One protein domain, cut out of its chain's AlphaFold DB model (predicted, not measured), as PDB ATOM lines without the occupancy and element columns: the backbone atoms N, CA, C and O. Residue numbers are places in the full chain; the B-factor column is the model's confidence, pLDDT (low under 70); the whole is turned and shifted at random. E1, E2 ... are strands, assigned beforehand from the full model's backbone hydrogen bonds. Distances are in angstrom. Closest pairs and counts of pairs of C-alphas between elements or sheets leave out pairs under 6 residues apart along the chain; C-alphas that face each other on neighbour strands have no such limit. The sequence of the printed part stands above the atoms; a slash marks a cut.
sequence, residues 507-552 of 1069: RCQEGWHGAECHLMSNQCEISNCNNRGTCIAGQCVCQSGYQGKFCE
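AT A GLANCE: This is residues 507 to 552 of the 1069 residues of the protein "Hypothetical protein" of Rotaria sp. Silwood1 (UniProt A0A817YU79). Little regular structure is here: a rod of mostly loops, with a looped stretch toward one end, residues 507 to 521, and a small two-strand hairpin, E1 and E2, toward the other. After E2 the last residues, 543 to 552, loop out and fold back. The printed part has 46 residues, 8 of them in named strands, E1 then E2, antiparallel, with no named helix: the class is all strand. It is only just compact, close to loose, with a radius of gyration of the C-alphas of 11.3 A and spans of 36 by 15 by 12 A.

HOW THE PARTS SIT: Look first at residues 512 to 513, a short antiparallel pairing with 519 to 520. Further on, E1, residues 533 to 536, and E2, residues 539 to 542, form a hairpin at 149 degrees; N 534 and O 541 are within hydrogen-bond range at 2.8 A.

IN THESE COORDINATES: Find C-alpha 533 at (141.009, 182.793, 219.220); E1 runs 9.5 A from there. E2 runs 9.6 A to C-alpha 542 at (141.699, 186.404, 220.541).

THE WHOLE: The C-alphas farthest apart, Gln 509 and Gly 545, are 35.8 A apart. The printed part has no cut, and the E1 to E2 link is tight. Mean pLDDT of the printed part is 71.3; 20 residues are under 70, among them 519 to 528.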
ATOM      1  N   ARG A 507     158.689 185.997 197.742       75.25
ATOM      2  CA  ARG A 507     157.710 187.072 197.519       75.25
ATOM      3  C   ARG A 507     156.490 186.489 196.813       75.25
ATOM      4  O   ARG A 507     156.588 186.063 195.661       75.25
ATOM      5  N   CYS A 508     155.355 186.490 197.501       77.38
ATOM      6  CA  CYS A 508     154.129 185.851 197.033       77.38
ATOM      7  C   CYS A 508     153.379 186.670 195.983       77.38
ATOM      8  O   CYS A 508     153.493 187.898 195.926       77.38
ATOM      9  N   GLN A 509     152.619 185.970 195.142       75.94
ATOM     10  CA  GLN A 509     151.685 186.570 194.196       75.94
ATOM     11  C   GLN A 509     150.420 187.071 194.911       75.94
ATOM     12  O   GLN A 509     150.116 186.681 196.039       75.94
ATOM     13  N   GLU A 510     149.684 187.967 194.258       73.38
ATOM     14  CA  GLU A 510     148.526 188.641 194.850       73.38
ATOM     15  C   GLU A 510     147.423 187.630 195.230       73.38
ATOM     16  O   GLU A 510     147.019 186.795 194.421       73.38
ATOM     17  N   GLY A 511     146.975 187.669 196.490       67.56
ATOM     18  CA  GLY A 511     146.061 186.675 197.075       67.56
ATOM     19  C   GLY A 511     146.733 185.503 197.814       67.56
ATOM     20  O   GLY A 511     146.015 184.700 198.417       67.56
ATOM     21  N   TRP A 512     148.070 185.424 197.826       77.62
ATOM     22  CA  TRP A 512     148.850 184.399 198.536       77.62
ATOM     23  C   TRP A 512     149.825 184.998 199.564       77.62
ATOM     24  O   TRP A 512     150.296 186.125 199.419       77.62
ATOM     25  N   HIS A 513     150.127 184.244 200.625       67.69
ATOM     26  CA  HIS A 513     151.050 184.620 201.705       67.69
ATOM     27  C   HIS A 513     151.631 183.388 202.435       67.69
ATOM     28  O   HIS A 513     151.513 182.256 201.961       67.69
ATOM     29  N   GLY A 514     152.289 183.610 203.577       62.09
ATOM     30  CA  GLY A 514     153.118 182.618 204.270       62.09
ATOM     31  C   GLY A 514     154.542 182.546 203.701       62.09
ATOM     32  O   GLY A 514     154.791 182.972 202.575       62.09
ATOM     33  N   ALA A 515     155.491 182.009 204.475       58.53
ATOM     34  CA  ALA A 515     156.928 182.059 204.156       58.53
ATOM     35  C   ALA A 515     157.330 181.388 202.822       58.53
ATOM     36  O   ALA A 515     158.345 181.757 202.235       58.53
ATOM     37  N   GLU A 516     156.520 180.439 202.345       66.06
ATOM     38  CA  GLU A 516     156.703 179.703 201.082       66.06
ATOM     39  C   GLU A 516     155.533 179.930 200.100       66.06
ATOM     40  O   GLU A 516     155.393 179.211 199.116       66.06
ATOM     41  N   CYS A 517     154.681 180.932 200.362       73.38
ATOM     42  CA  CYS A 517     153.545 181.337 199.519       73.38
ATOM     43  C   CYS A 517     152.425 180.299 199.319       73.38
ATOM     44  O   CYS A 517     151.637 180.410 198.382       73.38
ATOM     45  N   HIS A 518     152.315 179.320 200.220       71.25
ATOM     46  CA  HIS A 518     151.331 178.234 200.152       71.25
ATOM     47  C   HIS A 518     149.967 178.540 200.810       71.25
ATOM     48  O   HIS A 518     149.079 177.688 200.774       71.25
ATOM     49  N   LEU A 519     149.773 179.712 201.433       66.88
ATOM     50  CA  LEU A 519     148.512 180.097 202.090       66.88
ATOM     51  C   LEU A 519     147.745 181.124 201.255       66.88
ATOM     52  O   LEU A 519     148.331 182.107 200.810       66.88
ATOM     53  N   MET A 520     146.426 180.976 201.114       63.94
ATOM     54  CA  MET A 520     145.585 182.056 200.576       63.94
ATOM     55  C   MET A 520     145.374 183.159 201.625       63.94
ATOM     56  O   MET A 520     145.274 182.874 202.818       63.94
ATOM     57  N   SER A 521     145.252 184.424 201.206       65.75
ATOM     58  CA  SER A 521     145.154 185.590 202.114       65.75
ATOM     59  C   SER A 521     143.951 185.592 203.074       65.75
ATOM     60  O   SER A 521     143.908 186.405 203.991       65.75
ATOM     61  N   ASN A 522     142.969 184.703 202.898       64.75
ATOM     62  CA  ASN A 522     141.852 184.518 203.832       64.75
ATOM     63  C   ASN A 522     142.120 183.463 204.929       64.75
ATOM     64  O   ASN A 522     141.327 183.360 205.866       64.75
ATOM     65  N   GLN A 523     143.217 182.706 204.841       65.38
ATOM     66  CA  GLN A 523     143.615 181.655 205.783       65.38
ATOM     67  C   GLN A 523     144.711 182.153 206.735       65.38
ATOM     68  O   GLN A 523     145.693 182.755 206.303       65.38
ATOM     69  N   CYS A 524     144.562 181.882 208.034       67.69
ATOM     70  CA  CYS A 524     145.594 182.156 209.039       67.69
ATOM     71  C   CYS A 524     146.673 181.060 209.042       67.69
ATOM     72  O   CYS A 524     146.348 179.886 208.873       67.69
ATOM     73  N   GLU A 525     147.924 181.426 209.350       66.00
ATOM     74  CA  GLU A 525     149.059 180.488 209.515       66.00
ATOM     75  C   GLU A 525     148.771 179.381 210.554       66.00
ATOM     76  O   GLU A 525     149.269 178.265 210.442       66.00
ATOM     77  N   ILE A 526     147.925 179.677 211.548       67.06
ATOM     78  CA  ILE A 526     147.390 178.718 212.521       67.06
ATOM     79  C   ILE A 526     145.860 178.783 212.439       67.06
ATOM     80  O   ILE A 526     145.239 179.719 212.944       67.06
ATOM     81  N   SER A 527     145.244 177.786 211.798       59.88
ATOM     82  CA  SER A 527     143.811 177.771 211.436       59.88
ATOM     83  C   SER A 527     142.839 177.878 212.619       59.88
ATOM     84  O   SER A 527     141.689 178.278 212.439       59.88
ATOM     85  N   ASN A 528     143.299 177.547 213.826       63.78
ATOM     86  CA  ASN A 528     142.540 177.558 215.076       63.78
ATOM     87  C   ASN A 528     143.075 178.549 216.128       63.78
ATOM     88  O   ASN A 528     142.625 178.487 217.269       63.78
ATOM     89  N   CYS A 529     144.046 179.414 215.796       71.38
ATOM     90  CA  CYS A 529     144.616 180.423 216.708       71.38
ATOM     91  C   CYS A 529     144.924 179.871 218.120       71.38
ATOM     92  O   CYS A 529     144.391 180.343 219.127       71.38
ATOM     93  N   ASN A 530     145.702 178.781 218.177       72.75
ATOM     94  CA  ASN A 530     146.059 178.037 219.398       72.75
ATOM     95  C   ASN A 530     144.868 177.520 220.245       72.75
ATOM     96  O   ASN A 530     145.027 177.218 221.428       72.75
ATOM     97  N   ASN A 531     143.679 177.380 219.643       72.94
ATOM     98  CA  ASN A 531     142.383 177.127 220.295       72.94
ATOM     99  C   ASN A 531     141.955 178.223 221.298       72.94
ATOM    100  O   ASN A 531     141.156 177.954 222.194       72.94
ATOM    101  N   ARG A 532     142.495 179.443 221.176       80.00
ATOM    102  CA  ARG A 532     142.275 180.587 222.091       80.00
ATOM    103  C   ARG A 532     141.864 181.868 221.354       80.00
ATOM    104  O   ARG A 532     141.893 182.966 221.906       80.00
ATOM    105  N   GLY A 533     141.468 181.725 220.096       81.06
ATOM    106  CA  GLY A 533     141.009 182.793 219.220       81.06
ATOM    107  C   GLY A 533     140.295 182.233 217.995       81.06
ATOM    108  O   GLY A 533     140.236 181.020 217.794       81.06
ATOM    109  N   THR A 534     139.779 183.128 217.163       82.69
ATOM    110  CA  THR A 534     139.057 182.806 215.931       82.69
ATOM    111  C   THR A 534     139.799 183.419 214.748       82.69
ATOM    112  O   THR A 534     140.100 184.612 214.763       82.69
ATOM    113  N   CYS A 535     140.092 182.626 213.715       76.44
ATOM    114  CA  CYS A 535     140.677 183.142 212.478       76.44
ATOM    115  C   CYS A 535     139.625 183.934 211.686       76.44
ATOM    116  O   CYS A 535     138.572 183.392 211.343       76.44
ATOM    117  N   ILE A 536     139.905 185.203 211.382       77.50
ATOM    118  CA  ILE A 536     139.057 186.081 210.569       77.50
ATOM    119  C   ILE A 536     139.958 186.819 209.570       77.50
ATOM    120  O   ILE A 536     140.865 187.542 209.966       77.50
ATOM    121  N   ALA A 537     139.711 186.624 208.268       68.25
ATOM    122  CA  ALA A 537     140.438 187.280 207.171       68.25
ATOM    123  C   ALA A 537     141.981 187.228 207.304       68.25
ATOM    124  O   ALA A 537     142.664 188.239 207.162       68.25
ATOM    125  N   GLY A 538     142.528 186.046 207.618       67.38
ATOM    126  CA  GLY A 538     143.975 185.838 207.775       67.38
ATOM    127  C   GLY A 538     144.579 186.306 209.109       67.38
ATOM    128  O   GLY A 538     145.758 186.051 209.347       67.38
ATOM    129  N   GLN A 539     143.801 186.929 210.003       70.75
ATOM    130  CA  GLN A 539     144.251 187.371 211.331       70.75
ATOM    131  C   GLN A 539     143.543 186.618 212.470       70.75
ATOM    132  O   GLN A 539     142.379 186.231 212.363       70.75
ATOM    133  N   CYS A 540     144.248 186.414 213.585       78.81
ATOM    134  CA  CYS A 540     143.707 185.761 214.776       78.81
ATOM    135  C   CYS A 540     143.078 186.777 215.736       78.81
ATOM    136  O   CYS A 540     143.774 187.620 216.296       78.81
ATOM    137  N   VAL A 541     141.767 186.667 215.962       81.50
ATOM    138  CA  VAL A 541     141.028 187.482 216.938       81.50
ATOM    139  C   VAL A 541     140.899 186.700 218.242       81.50
ATOM    140  O   VAL A 541     140.238 185.663 218.283       81.50
ATOM    141  N   CYS A 542     141.551 187.168 219.302       81.12
ATOM    142  CA  CYS A 542     141.699 186.404 220.541       81.12
ATOM    143  C   CYS A 542     140.462 186.435 221.440       81.12
ATOM    144  O   CYS A 542     139.713 187.410 221.478       81.12
ATOM    145  N   GLN A 543     140.253 185.342 222.174       77.06
ATOM    146  CA  GLN A 543     139.223 185.250 223.205       77.06
ATOM    147  C   GLN A 543     139.656 186.024 224.459       77.06
ATOM    148  O   GLN A 543     140.848 186.154 224.741       77.06
ATOM    149  N   SER A 544     138.686 186.534 225.220       69.62
ATOM    150  CA  SER A 544     138.927 187.354 226.412       69.62
ATOM    151  C   SER A 544     139.899 186.686 227.391       69.62
ATOM    152  O   SER A 544     139.715 185.527 227.758       69.62
ATOM    153  N   GLY A 545     140.922 187.431 227.818       65.12
ATOM    154  CA  GLY A 545     142.029 186.913 228.630       65.12
ATOM    155  C   GLY A 545     143.239 186.418 227.825       65.12
ATOM    156  O   GLY A 545     144.225 186.018 228.440       65.12
ATOM    157  N   TYR A 546     143.212 186.483 226.486       74.50
ATOM    158  CA  TYR A 546     144.340 186.115 225.619       74.50
ATOM    159  C   TYR A 546     144.715 187.217 224.618       74.50
ATOM    160  O   TYR A 546     143.868 187.980 224.158       74.50
ATOM    161  N   GLN A 547     146.003 187.284 224.276       70.56
ATOM    162  CA  GLN A 547     146.606 188.247 223.346       70.56
ATOM    163  C   GLN A 547     147.809 187.619 222.604       70.56
ATOM    164  O   GLN A 547     148.113 186.441 222.793       70.56
ATOM    165  N   GLY A 548     148.500 188.394 221.762       69.38
ATOM    166  CA  GLY A 548     149.599 187.912 220.909       69.38
ATOM    167  C   GLY A 548     149.166 187.663 219.458       69.38
ATOM    168  O   GLY A 548     147.975 187.709 219.152       69.38
ATOM    169  N   LYS A 549     150.121 187.432 218.539       71.50
ATOM    170  CA  LYS A 549     149.837 187.351 217.082       71.50
ATOM    171  C   LYS A 549     148.919 186.166 216.738       71.50
ATOM    172  O   LYS A 549     148.174 186.217 215.761       71.50
ATOM    173  N   PHE A 550     148.968 185.111 217.546       77.12
ATOM    174  CA  PHE A 550     148.236 183.861 217.382       77.12
ATOM    175  C   PHE A 550     147.480 183.460 218.663       77.12
ATOM    176  O   PHE A 550     147.157 182.282 218.841       77.12
ATOM    177  N   CYS A 551     147.194 184.419 219.550       73.94
ATOM    178  CA  CYS A 551     146.501 184.214 220.831       73.94
ATOM    179  C   CYS A 551     147.243 183.289 221.813       73.94
ATOM    180  O   CYS A 551     146.641 182.527 222.573       73.94
ATOM    181  N   GLU A 552     148.573 183.344 221.768       73.44
ATOM    182  CA  GLU A 552     149.500 182.525 222.550       73.44
ATOM    183  C   GLU A 552     149.783 183.051 223.971       73.44
ATOM    184  O   GLU A 552     150.285 182.299 224.805       73.44
TER     185      GLU A 552